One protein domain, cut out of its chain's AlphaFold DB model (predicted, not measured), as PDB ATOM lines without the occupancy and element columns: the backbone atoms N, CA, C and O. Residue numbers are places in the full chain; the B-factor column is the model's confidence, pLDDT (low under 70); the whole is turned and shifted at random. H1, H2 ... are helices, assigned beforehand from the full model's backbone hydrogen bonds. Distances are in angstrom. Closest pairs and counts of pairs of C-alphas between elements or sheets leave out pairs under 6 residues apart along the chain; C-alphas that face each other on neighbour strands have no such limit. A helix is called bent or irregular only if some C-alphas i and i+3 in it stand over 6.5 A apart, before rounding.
ATOM      1  N   ASP A 236    -106.707  33.470  31.843       88.56
ATOM      2  CA  ASP A 236    -106.976  34.664  32.655       88.56
ATOM      3  C   ASP A 236    -105.851  35.705  32.545       88.56
ATOM      4  O   ASP A 236    -106.103  36.886  32.292       88.56
ATOM      5  N   VAL A 237    -104.594  35.268  32.636       91.81
ATOM      6  CA  VAL A 237    -103.415  36.130  32.470       91.81
ATOM      7  C   VAL A 237    -103.350  36.732  31.065       91.81
ATOM      8  O   VAL A 237    -103.103  37.935  30.924       91.81
ATOM      9  N   GLU A 238    -103.589  35.924  30.031       92.50
ATOM     10  CA  GLU A 238    -103.604  36.400  28.642       92.50
ATOM     11  C   GLU A 238    -104.747  37.391  28.403       92.50
ATOM     12  O   GLU A 238    -104.515  38.456  27.830       92.50
ATOM     13  N   ARG A 239    -105.956  37.106  28.915       94.38
ATOM     14  CA  ARG A 239    -107.106  38.021  28.830       94.38
ATOM     15  C   ARG A 239    -106.799  39.380  29.454       94.38
ATOM     16  O   ARG A 239    -107.135  40.400  28.858       94.38
ATOM     17  N   LEU A 240    -106.150  39.417  30.620       93.88
ATOM     18  CA  LEU A 240    -105.773  40.671  31.285       93.88
ATOM     19  C   LEU A 240    -104.703  41.448  30.506       93.88
ATOM     20  O   LEU A 240    -104.807  42.667  30.356       93.88
ATOM     21  N   CYS A 241    -103.686  40.752  29.990       93.38
ATOM     22  CA  CYS A 241    -102.624  41.380  29.204       93.38
ATOM     23  C   CYS A 241    -103.150  41.949  27.880       93.38
ATOM     24  O   CYS A 241    -102.803  43.078  27.524       93.38
ATOM     25  N   ALA A 242    -103.994  41.189  27.176       94.12
ATOM     26  CA  ALA A 242    -104.647  41.625  25.947       94.12
ATOM     27  C   ALA A 242    -105.556  42.833  26.206       94.12
ATOM     28  O   ALA A 242    -105.426  43.844  25.522       94.12
ATOM     29  N   HIS A 243    -106.373  42.783  27.265       95.19
ATOM     30  CA  HIS A 243    -107.276  43.876  27.642       95.19
ATOM     31  C   HIS A 243    -106.538  45.201  27.867       95.19
ATOM     32  O   HIS A 243    -106.944  46.236  27.339       95.19
ATOM     33  N   LEU A 244    -105.412  45.187  28.594       93.31
ATOM     34  CA  LEU A 244    -104.601  46.394  28.774       93.31
ATOM     35  C   LEU A 244    -103.986  46.875  27.452       93.31
ATOM     36  O   LEU A 244    -104.004  48.074  27.176       93.31
ATOM     37  N   ALA A 245    -103.445  45.968  26.635       92.75
ATOM     38  CA  ALA A 245    -102.832  46.334  25.360       92.75
ATOM     39  C   ALA A 245    -103.841  46.975  24.393       92.75
ATOM     40  O   ALA A 245    -103.509  47.953  23.721       92.75
ATOM     41  N   ASP A 246    -105.070  46.463  24.362       93.19
ATOM     42  CA  ASP A 246    -106.144  46.960  23.502       93.19
ATOM     43  C   ASP A 246    -106.640  48.331  23.960       93.19
ATOM     44  O   ASP A 246    -106.814  49.229  23.140       93.19
ATOM     45  N   ARG A 247    -106.775  48.546  25.275       92.75
ATOM     46  CA  ARG A 247    -107.118  49.862  25.833       92.75
ATOM     47  C   ARG A 247    -106.044  50.916  25.556       92.75
ATOM     48  O   ARG A 247    -106.376  52.036  25.177       92.75
ATOM     49  N   VAL A 248    -104.764  50.566  25.701       90.38
ATOM     50  CA  VAL A 248    -103.648  51.475  25.383       90.38
ATOM     51  C   VAL A 248    -103.646  51.827  23.890       90.38
ATOM     52  O   VAL A 248    -103.428  52.986  23.536       90.38
ATOM     53  N   ALA A 249    -103.936  50.858  23.017       90.81
ATOM     54  CA  ALA A 249    -104.062  51.098  21.582       90.81
ATOM     55  C   ALA A 249    -105.270  51.988  21.235       90.81
ATOM     56  O   ALA A 249    -105.142  52.912  20.434       90.81
ATOM     57  N   ALA A 250    -106.418  51.763  21.881       89.81
ATOM     58  CA  ALA A 250    -107.631  52.562  21.695       89.81
ATOM     59  C   ALA A 250    -107.443  54.039  22.090       89.81
ATOM     60  O   ALA A 250    -108.060  54.920  21.501       89.81
ATOM     61  N   ASN A 251    -106.534  54.319  23.027       85.25
ATOM     62  CA  ASN A 251    -106.162  55.672  23.445       85.25
ATOM     63  C   ASN A 251    -105.216  56.393  22.457       85.25
ATOM     64  O   ASN A 251    -104.664  57.443  22.789       85.25
ATOM     65  N   GLY A 252    -104.991  55.838  21.259       84.44
ATOM     66  CA  GLY A 252    -104.174  56.440  20.198       84.44
ATOM     67  C   GLY A 252    -102.671  56.160  20.302       84.44
ATOM     68  O   GLY A 252    -101.887  56.727  19.543       84.44
ATOM     69  N   SER A 253    -102.243  55.291  21.224       81.88
ATOM     70  CA  SER A 253    -100.840  54.870  21.348       81.88
ATOM     71  C   SER A 253    -100.542  53.615  20.523       81.88
ATOM     72  O   SER A 253    -101.428  52.823  20.213       81.88
ATOM     73  N   LYS A 254     -99.265  53.374  20.189       87.31
ATOM     74  CA  LYS A 254     -98.853  52.111  19.553       87.31
ATOM     75  C   LYS A 254     -99.167  50.935  20.482       87.31
ATOM     76  O   LYS A 254     -98.786  50.964  21.653       87.31
ATOM     77  N   ARG A 255     -99.798  49.883  19.944       88.56
ATOM     78  CA  ARG A 255    -100.129  48.676  20.716       88.56
ATOM     79  C   ARG A 255     -98.857  48.078  21.339       88.56
ATOM     80  O   ARG A 255     -97.927  47.733  20.598       88.56
ATOM     81  N   PRO A 256     -98.787  47.963  22.675       88.69
ATOM     82  CA  PRO A 256     -97.625  47.401  23.343       88.69
ATOM     83  C   PRO A 256     -97.537  45.890  23.109       88.69
ATOM     84  O   PRO A 256     -98.544  45.191  23.011       88.69
ATOM     85  N   GLN A 257     -96.309  45.382  23.027       90.06
ATOM     86  CA  GLN A 257     -96.044  43.956  22.846       90.06
ATOM     87  C   GLN A 257     -96.182  43.207  24.178       90.06
ATOM     88  O   GLN A 257     -95.565  43.580  25.181       90.06
ATOM     89  N   ILE A 258     -96.957  42.118  24.181       90.81
ATOM     90  CA  ILE A 258     -97.177  41.284  25.369       90.81
ATOM     91  C   ILE A 258     -95.950  40.391  25.591       90.81
ATOM     92  O   ILE A 258     -95.816  39.287  25.058       90.81
ATOM     93  N   THR A 259     -95.018  40.892  26.396       92.88
ATOM     94  CA  THR A 259     -93.780  40.181  26.744       92.88
ATOM     95  C   THR A 259     -93.991  39.184  27.888       92.88
ATOM     96  O   THR A 259     -94.965  39.258  28.636       92.88
ATOM     97  N   LYS A 260     -93.025  38.281  28.109       91.12
ATOM     98  CA  LYS A 260     -93.012  37.388  29.287       91.12
ATOM     99  C   LYS A 260     -93.149  38.166  30.606       91.12
ATOM    100  O   LYS A 260     -93.875  37.733  31.492       91.12
ATOM    101  N   LYS A 261     -92.550  39.363  30.701       92.81
ATOM    102  CA  LYS A 261     -92.664  40.247  31.876       92.81
ATOM    103  C   LYS A 261     -94.106  40.684  32.158       92.81
ATOM    104  O   LYS A 261     -94.461  40.842  33.323       92.81
ATOM    105  N   TRP A 262     -94.931  40.865  31.124       95.06
ATOM    106  CA  TRP A 262     -96.344  41.208  31.300       95.06
ATOM    107  C   TRP A 262     -97.117  40.057  31.934       95.06
ATOM    108  O   TRP A 262     -97.776  40.257  32.951       95.06
ATOM    109  N   ARG A 263     -96.940  38.848  31.390       94.38
ATOM    110  CA  ARG A 263     -97.558  37.621  31.907       94.38
ATOM    111  C   ARG A 263     -97.132  37.336  33.341       94.38
ATOM    112  O   ARG A 263     -97.970  37.059  34.189       94.38
ATOM    113  N   THR A 264     -95.838  37.474  33.642       93.56
ATOM    114  CA  THR A 264     -95.323  37.305  35.008       93.56
ATOM    115  C   THR A 264     -95.941  38.317  35.970       93.56
ATOM    116  O   THR A 264     -96.352  37.936  37.059       93.56
ATOM    117  N   ALA A 265     -96.048  39.593  35.585       93.31
ATOM    118  CA  ALA A 265     -96.672  40.606  36.435       93.31
ATOM    119  C   ALA A 265     -98.160  40.314  36.677       93.31
ATOM    120  O   ALA A 265     -98.596  40.361  37.822       93.31
ATOM    121  N   ALA A 266     -98.911  39.958  35.633       93.69
ATOM    122  CA  ALA A 266    -100.315  39.568  35.735       93.69
ATOM    123  C   ALA A 266    -100.510  38.346  36.649       93.69
ATOM    124  O   ALA A 266    -101.345  38.373  37.548       93.69
ATOM    125  N   ARG A 267     -99.670  37.317  36.485       94.75
ATOM    126  CA  ARG A 267     -99.662  36.129  37.345       94.75
ATOM    127  C   ARG A 267     -99.389  36.489  38.803       94.75
ATOM    128  O   ARG A 267    -100.094  36.019  39.682       94.75
ATOM    129  N   LEU A 268     -98.416  37.364  39.068       94.88
ATOM    130  CA  LEU A 268     -98.137  37.839  40.426       94.88
ATOM    131  C   LEU A 268     -99.312  38.621  41.025       94.88
ATOM    132  O   LEU A 268     -99.535  38.522  42.227       94.88
ATOM    133  N   MET A 269    -100.064  39.377  40.221       94.25
ATOM    134  CA  MET A 269    -101.253  40.081  40.710       94.25
ATOM    135  C   MET A 269    -102.363  39.116  41.142       94.25
ATOM    136  O   MET A 269    -102.998  39.372  42.160       94.25
ATOM    137  N   LEU A 270    -102.563  38.027  40.397       94.12
ATOM    138  CA  LEU A 270    -103.560  36.999  40.707       94.12
ATOM    139  C   LEU A 270    -103.119  36.117  41.887       94.12
ATOM    140  O   LEU A 270    -103.841  35.987  42.869       94.12
ATOM    141  N   ASP A 271    -101.911  35.553  41.812       92.81
ATOM    142  CA  ASP A 271    -101.454  34.502  42.732       92.81
ATOM    143  C   ASP A 271    -100.866  35.052  44.028       92.81
ATOM    144  O   ASP A 271    -101.125  34.530  45.109       92.81
ATOM    145  N   ARG A 272    -100.028  36.092  43.927       93.38
ATOM    146  CA  ARG A 272     -99.289  36.621  45.082       93.38
ATOM    147  C   ARG A 272    -100.033  37.758  45.751       93.38
ATOM    148  O   ARG A 272    -100.097  37.819  46.972       93.38
ATOM    149  N   ASP A 273    -100.538  38.682  44.945       91.62
ATOM    150  CA  ASP A 273    -101.209  39.872  45.456       91.62
ATOM    151  C   ASP A 273    -102.707  39.609  45.728       91.62
ATOM    152  O   ASP A 273    -103.383  40.486  46.258       91.62
ATOM    153  N   GLY A 274    -103.219  38.417  45.383       91.50
ATOM    154  CA  GLY A 274    -104.570  37.954  45.718       91.50
ATOM    155  C   GLY A 274    -105.696  38.756  45.066       91.50
ATOM    156  O   GLY A 274    -106.788  38.851  45.623       91.50
ATOM    157  N   ARG A 275    -105.434  39.393  43.920       92.75
ATOM    158  CA  ARG A 275    -106.409  40.237  43.215       92.75
ATOM    159  C   ARG A 275    -107.224  39.383  42.254       92.75
ATOM    160  O   ARG A 275    -106.664  38.522  41.582       92.75
ATOM    161  N   THR A 276    -108.525  39.640  42.144       93.94
ATOM    162  CA  THR A 276    -109.378  38.903  41.195       93.94
ATOM    163  C   THR A 276    -109.227  39.437  39.769       93.94
ATOM    164  O   THR A 276    -108.791  40.576  39.562       93.94
ATOM    165  N   GLU A 277    -109.608  38.640  38.766       92.81
ATOM    166  CA  GLU A 277    -109.572  39.066  37.358       92.81
ATOM    167  C   GLU A 277    -110.405  40.344  37.149       92.81
ATOM    168  O   GLU A 277    -109.959  41.285  36.490       92.81
ATOM    169  N   GLU A 278    -111.581  40.427  37.770       92.50
ATOM    170  CA  GLU A 278    -112.509  41.557  37.668       92.50
ATOM    171  C   GLU A 278    -111.926  42.824  38.286       92.50
ATOM    172  O   GLU A 278    -112.066  43.915  37.729       92.50
ATOM    173  N   GLN A 279    -111.239  42.693  39.420       92.50
ATOM    174  CA  GLN A 279    -110.591  43.819  40.083       92.50
ATOM    175  C   GLN A 279    -109.462  44.396  39.221       92.50
ATOM    176  O   GLN A 279    -109.366  45.615  39.057       92.50
ATOM    177  N   ILE A 280    -108.639  43.533  38.617       94.56
ATOM    178  CA  ILE A 280    -107.559  43.959  37.720       94.56
ATOM    179  C   ILE A 280    -108.141  44.577  36.443       94.56
ATOM    180  O   ILE A 280    -107.681  45.633  36.011       94.56
ATOM    181  N   ARG A 281    -109.188  43.976  35.869       94.88
ATOM    182  CA  ARG A 281    -109.894  44.507  34.696       94.88
ATOM    183  C   ARG A 281    -110.492  45.889  34.966       94.88
ATOM    184  O   ARG A 281    -110.248  46.817  34.200       94.88
ATOM    185  N   GLY A 282    -111.188  46.055  36.089       93.50
ATOM    186  CA  GLY A 282    -111.746  47.342  36.504       93.50
ATOM    187  C   GLY A 282    -110.668  48.396  36.768       93.50
ATOM    188  O   GLY A 282    -110.845  49.563  36.420       93.50
ATOM    189  N   ALA A 283    -109.524  47.991  37.324       93.00
ATOM    190  CA  ALA A 283    -108.364  48.859  37.501       93.00
ATOM    191  C   ALA A 283    -107.767  49.308  36.156       93.00
ATOM    192  O   ALA A 283    -107.443  50.486  36.000       93.00
ATOM    193  N   ILE A 284    -107.667  48.408  35.170       95.19
ATOM    194  CA  ILE A 284    -107.247  48.749  33.803       95.19
ATOM    195  C   ILE A 284    -108.207  49.785  33.220       95.19
ATOM    196  O   ILE A 284    -107.764  50.863  32.832       95.19
ATOM    197  N   ASP A 285    -109.508  49.507  33.228       94.62
ATOM    198  CA  ASP A 285    -110.521  50.388  32.642       94.62
ATOM    199  C   ASP A 285    -110.515  51.782  33.269       94.62
ATOM    200  O   ASP A 285    -110.486  52.789  32.561       94.62
ATOM    201  N   TRP A 286    -110.466  51.845  34.600       93.25
ATOM    202  CA  TRP A 286    -110.401  53.109  35.321       93.25
ATOM    203  C   TRP A 286    -109.112  53.878  35.006       93.25
ATOM    204  O   TRP A 286    -109.164  55.077  34.740       93.25
ATOM    205  N   SER A 287    -107.961  53.193  34.970       93.31
ATOM    206  CA  SER A 287    -106.668  53.822  34.669       93.31
ATOM    207  C   SER A 287    -106.632  54.441  33.273       93.31
ATOM    208  O   SER A 287    -106.148  55.557  33.105       93.31
ATOM    209  N   GLN A 288    -107.173  53.730  32.280       92.81
ATOM    210  CA  GLN A 288    -107.111  54.124  30.877       92.81
ATOM    211  C   GLN A 288    -108.143  55.204  30.535       92.81
ATOM    212  O   GLN A 288    -107.908  55.974  29.609       92.81
ATOM    213  N   ASN A 289    -109.232  55.308  31.306       90.62
ATOM    214  CA  ASN A 289    -110.222  56.382  31.186       90.62
ATOM    215  C   ASN A 289    -109.864  57.637  32.009       90.62
ATOM    216  O   ASN A 289    -110.547  58.654  31.923       90.62
ATOM    217  N   HIS A 290    -108.808  57.579  32.823       90.56
ATOM    218  CA  HIS A 290    -108.385  58.683  33.679       90.56
ATOM    219  C   HIS A 290    -107.197  59.435  33.070       90.56
ATOM    220  O   HIS A 290    -106.165  58.850  32.740       90.56
ATOM    221  N   GLU A 291    -107.290  60.765  33.014       88.56
ATOM    222  CA  GLU A 291    -106.307  61.619  32.339       88.56
ATOM    223  C   GLU A 291    -104.881  61.494  32.866       88.56
ATOM    224  O   GLU A 291    -103.941  61.297  32.101       88.56
ATOM    225  N   PHE A 292    -104.727  61.535  34.184       90.06
ATOM    226  CA  PHE A 292    -103.425  61.339  34.812       90.06
ATOM    227  C   PHE A 292    -102.869  59.912  34.646       90.06
ATOM    228  O   PHE A 292    -101.664  59.727  34.485       90.06
ATOM    229  N   TRP A 293    -103.719  58.882  34.711       91.94
ATOM    230  CA  TRP A 293    -103.257  57.498  34.822       91.94
ATOM    231  C   TRP A 293    -103.004  56.827  33.474       91.94
ATOM    232  O   TRP A 293    -102.078  56.019  33.398       91.94
ATOM    233  N   ARG A 294    -103.712  57.217  32.405       90.62
ATOM    234  CA  ARG A 294    -103.521  56.657  31.055       90.62
ATOM    235  C   ARG A 294    -102.077  56.800  30.554       90.62
ATOM    236  O   ARG A 294    -101.532  55.865  29.980       90.62
ATOM    237  N   GLY A 295    -101.426  57.934  30.837       87.62
ATOM    238  CA  GLY A 295    -100.023  58.171  30.467       87.62
ATOM    239  C   GLY A 295     -99.014  57.470  31.384       87.62
ATOM    240  O   GLY A 295     -97.889  57.195  30.980       87.62
ATOM    241  N   ASN A 296     -99.419  57.144  32.613       89.50
ATOM    242  CA  ASN A 296     -98.544  56.551  33.623       89.50
ATOM    243  C   ASN A 296     -98.613  55.018  33.653       89.50
ATOM    244  O   ASN A 296     -97.663  54.373  34.100       89.50
ATOM    245  N   VAL A 297     -99.716  54.421  33.196       91.50
ATOM    246  CA  VAL A 297     -99.957  52.973  33.210       91.50
ATOM    247  C   VAL A 297    -100.022  52.459  31.776       91.50
ATOM    248  O   VAL A 297    -101.089  52.303  31.198       91.50
ATOM    249  N   MET A 298     -98.849  52.180  31.207       89.75
ATOM    250  CA  MET A 298     -98.717  51.660  29.835       89.75
ATOM    251  C   MET A 298     -98.319  50.178  29.774       89.75
ATOM    252  O   MET A 298     -98.128  49.623  28.695       89.75
ATOM    253  N   SER A 299     -98.118  49.528  30.925       93.50
ATOM    254  CA  SER A 299     -97.686  48.129  30.977       93.50
ATOM    255  C   SER A 299     -98.165  47.403  32.229       93.50
ATOM    256  O   SER A 299     -98.349  48.025  33.275       93.50
ATOM    257  N   MET A 300     -98.302  46.075  32.139       93.12
ATOM    258  CA  MET A 300     -98.716  45.236  33.274       93.12
ATOM    259  C   MET A 300     -97.811  45.361  34.515       93.12
ATOM    260  O   MET A 300     -98.343  45.470  35.620       93.12
ATOM    261  N   PRO A 301     -96.466  45.421  34.405       95.12
ATOM    262  CA  PRO A 301     -95.617  45.679  35.570       95.12
ATOM    263  C   PRO A 301     -95.910  47.028  36.234       95.12
ATOM    264  O   PRO A 301     -95.953  47.113  37.461       95.12
ATOM    265  N   LYS A 302     -96.159  48.073  35.431       94.75
ATOM    266  CA  LYS A 302     -96.451  49.407  35.960       94.75
ATOM    267  C   LYS A 302     -97.839  49.483  36.592       94.75
ATOM    268  O   LYS A 302     -97.992  50.126  37.625       94.75
ATOM    269  N   LEU A 303     -98.815  48.771  36.023       94.81
ATOM    270  CA  LEU A 303    -100.135  48.581  36.623       94.81
ATOM    271  C   LEU A 303    -100.011  47.955  38.016       94.81
ATOM    272  O   LEU A 303    -100.559  48.497  38.968       94.81
ATOM    273  N   ARG A 304     -99.244  46.864  38.154       95.44
ATOM    274  CA  ARG A 304     -99.026  46.179  39.438       95.44
ATOM    275  C   ARG A 304     -98.394  47.087  40.494       95.44
ATOM    276  O   ARG A 304     -98.856  47.100  41.629       95.44
ATOM    277  N   GLU A 305     -97.357  47.836  40.121       95.25
ATOM    278  CA  GLU A 305     -96.658  48.776  41.012       95.25
ATOM    279  C   GLU A 305     -97.591  49.878  41.535       95.25
ATOM    280  O   GLU A 305     -97.474  50.320  42.673       95.25
ATOM    281  N   GLN A 306     -98.521  50.331  40.695       94.31
ATOM    282  CA  GLN A 306     -99.368  51.489  40.971       94.31
ATOM    283  C   GLN A 306    -100.773  51.128  41.461       94.31
ATOM    284  O   GLN A 306    -101.540  52.023  41.822       94.31
ATOM    285  N   TYR A 307    -101.100  49.837  41.501       94.56
ATOM    286  CA  TYR A 307    -102.441  49.323  41.751       94.56
ATOM    287  C   TYR A 307    -103.054  49.855  43.053       94.56
ATOM    288  O   TYR A 307    -104.163  50.384  43.036       94.56
ATOM    289  N   ASP A 308    -102.328  49.786  44.172       91.94
ATOM    290  CA  ASP A 308    -102.880  50.166  45.479       91.94
ATOM    291  C   ASP A 308    -103.105  51.680  45.586       91.94
ATOM    292  O   ASP A 308    -104.151  52.131  46.057       91.94
ATOM    293  N   ARG A 309    -102.163  52.477  45.060       92.00
ATOM    294  CA  ARG A 309    -102.298  53.940  44.975       92.00
ATOM    295  C   ARG A 309    -103.507  54.327  44.131       92.00
ATOM    296  O   ARG A 309    -104.256  55.235  44.487       92.00
ATOM    297  N   MET A 310    -103.696  53.626  43.022       93.56
ATOM    298  CA  MET A 310    -104.794  53.852  42.100       93.56
ATOM    299  C   MET A 310    -106.148  53.475  42.705       93.56
ATOM    300  O   MET A 310    -107.104  54.238  42.592       93.56
ATOM    301  N   ARG A 311    -106.220  52.340  43.407       91.94
ATOM    302  CA  ARG A 311    -107.430  51.872  44.088       91.94
ATOM    303  C   ARG A 311    -107.937  52.889  45.111       91.94
ATOM    304  O   ARG A 311    -109.110  53.243  45.070       91.94
ATOM    305  N   LEU A 312    -107.053  53.420  45.960       91.25
ATOM    306  CA  LEU A 312    -107.417  54.434  46.961       91.25
ATOM    307  C   LEU A 312    -107.947  55.727  46.324       91.25
ATOM    308  O   LEU A 312    -108.891  56.341  46.828       91.25
ATOM    309  N   GLN A 313    -107.365  56.140  45.194       89.56
ATOM    310  CA  GLN A 313    -107.856  57.297  44.443       89.56
ATOM    311  C   GLN A 313    -109.213  57.021  43.793       89.56
ATOM    312  O   GLN A 313    -110.097  57.873  43.860       89.56
ATOM    313  N   ALA A 314    -109.408  55.834  43.216       87.69
ATOM    314  CA  ALA A 314    -110.676  55.424  42.624       87.69
ATOM    315  C   ALA A 314    -111.796  55.333  43.673       87.69
ATOM    316  O   ALA A 314    -112.900  55.820  43.434       87.69
ATOM    317  N   GLU A 315    -111.514  54.775  44.853       87.25
ATOM    318  CA  GLU A 315    -112.440  54.728  45.994       87.25
ATOM    319  C   GLU A 315    -112.802  56.136  46.476       87.25
ATOM    320  O   GLU A 315    -113.978  56.448  46.653       87.25
ATOM    321  N   SER A 316    -111.810  57.023  46.598       85.50
ATOM    322  CA  SER A 316    -112.036  58.427  46.959       85.50
ATOM    323  C   SER A 316    -112.875  59.167  45.912       85.50
ATOM    324  O   SER A 316    -113.760  59.945  46.265       85.50
ATOM    325  N   ALA A 317    -112.624  58.923  44.622       83.81
ATOM    326  CA  ALA A 317    -113.393  59.508  43.527       83.81
ATOM    327  C   ALA A 317    -114.845  59.009  43.531       83.81
ATOM    328  O   ALA A 317    -115.762  59.816  43.401       83.81
ATOM    329  N   ARG A 318    -115.070  57.709  43.765       82.81
ATOM    330  CA  ARG A 318    -116.414  57.125  43.918       82.81
ATOM    331  C   ARG A 318    -117.147  57.700  45.128       82.81
ATOM    332  O   ARG A 318    -118.291  58.112  44.998       82.81
ATOM    333  N   ALA A 319    -116.475  57.811  46.273       81.12
ATOM    334  CA  ALA A 319    -117.049  58.400  47.483       81.12
ATOM    335  C   ALA A 319    -117.441  59.878  47.303       81.12
ATOM    336  O   ALA A 319    -118.369  60.343  47.956       81.12
ATOM    337  N   ARG A 320    -116.747  60.617  46.424       78.62
ATOM    338  CA  ARG A 320    -117.114  61.993  46.041       78.62
ATOM    339  C   ARG A 320    -118.253  62.045  45.024       78.62
ATOM    340  O   ARG A 320    -119.034  62.985  45.057       78.62
ATOM    341  N   ALA A 321    -118.320  61.071  44.119       76.50
ATOM    342  CA  ALA A 321    -119.323  61.019  43.062       76.50
ATOM    343  C   ALA A 321    -120.709  60.583  43.558       76.50
ATOM    344  O   ALA A 321    -121.686  60.902  42.894       76.50
ATOM    345  N   THR A 322    -120.809  59.889  44.700       74.94
ATOM    346  CA  THR A 322    -122.090  59.536  45.337       74.94
ATOM    347  C   THR A 322    -122.610  60.715  46.174       74.94
ATOM    348  O   THR A 322    -122.147  60.908  47.304       74.94
TER     349      THR A 322
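AT A GLANCE: This is residues 236 to 322 of the 365 residues of an uncharacterized protein of Actinomadura bangladeshensis (UniProt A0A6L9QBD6). What shape does the printed part take? Two helices, H1 and H3, lie side by side and run the same way; H2 packs across residues 237 to 241 of H1, and the kinked H5 crosses H3, with short H4 at a corner just after H3. Residues 315 to 322, of which 315 to 321 belong to H5, stick out from this compact body as a free arm. What is it built of, and how large is it? The printed part has 87 residues with five named helices, in the order H1, H2, H3, H4, H5, and no named strand; its class is all helix. It is compact, with a radius of gyration of the C-alphas of 12.4 A, and only just flat, spanning 39 by 32 by 18 A.

HOW THE PARTS SIT: What does the first helix touch? H1, residues 236 to 250, touches H3, residues 277 to 289, at a shallow tilt of 10 degrees, the same way; their closest C-alphas, of Leu 244 and Ile 284, are 6.2 A apart. With residues 237 to 241 alone H1 also touches residues 262 to 267 of H2, residues 260 to 271, at a steep tilt of 59 degrees, opposite ways; the closest C-alphas are those of Val 237 and Ala 266, 5.7 A apart. Which helix is the hub? H3 is the hub, touching three helices. It touches H4, residues 291 to 296, only at the corner, and only just, with 3 pairs of C-alphas within 8 A; the closest are those of Gln 288 and Arg 294, 4.4 A apart. With residues 283 to 287 alone it touches H5, residues 300 to 321, about perpendicular at 76 degrees; the closest C-alphas, of Ala 283 and Arg 311, are 7.3 A apart. What else meets the last helix, and what stays apart? With residues 300 to 304 alone H5 touches H2 at a steep tilt of 50 degrees, the same way; the closest C-alphas, of Trp 262 and Met 300, are 5.1 A apart. H2 and H4 are apart. How do the helix backbones stand? In H1, H2 and H3 every O i to N i+4 pair is within hydrogen-bond range; in H5 it is 16 of 18 and in H4 0 of 2, beside 1 of 3 O i to N i+3 pairs in H4.

IN THESE COORDINATES: Where does the first helix run? H1 begins at C-alpha 236, at (-106.976, 34.664, 32.655), and ends at C-alpha 250, at (-107.631, 52.562, 21.695), 21.0 A away. How long are the next three? H2 is 16.1 A long and H3 18.4 A, from first to last C-alpha. H4 is 9.4 A long and neither bent nor irregular, but only just: C-alphas 292 and 295 are 6.4 A apart. Where does the longest helix end? H5 is 27.7 A long and ends at C-alpha 321, at (-119.323, 61.019, 43.062). It is irregular, with C-alphas 305 and 308 7.8 A apart, and has a kink of 62 degrees near residue 307.

THE WHOLE: How far does it reach? The two C-alphas farthest apart are those of Lys 260 and Thr 322, at 39.9 A; without residues 315 to 322 the body spans 31 by 28 by 18 A. Is it unbroken, and how are the helices linked? The printed part has no cut. The links H2 to H3, H3 to H4 and H4 to H5 are tight, H1 to H2 is short, and there is no long link. How confident is the model? The mean pLDDT of the printed part is 91.1, and no printed residue is under 70.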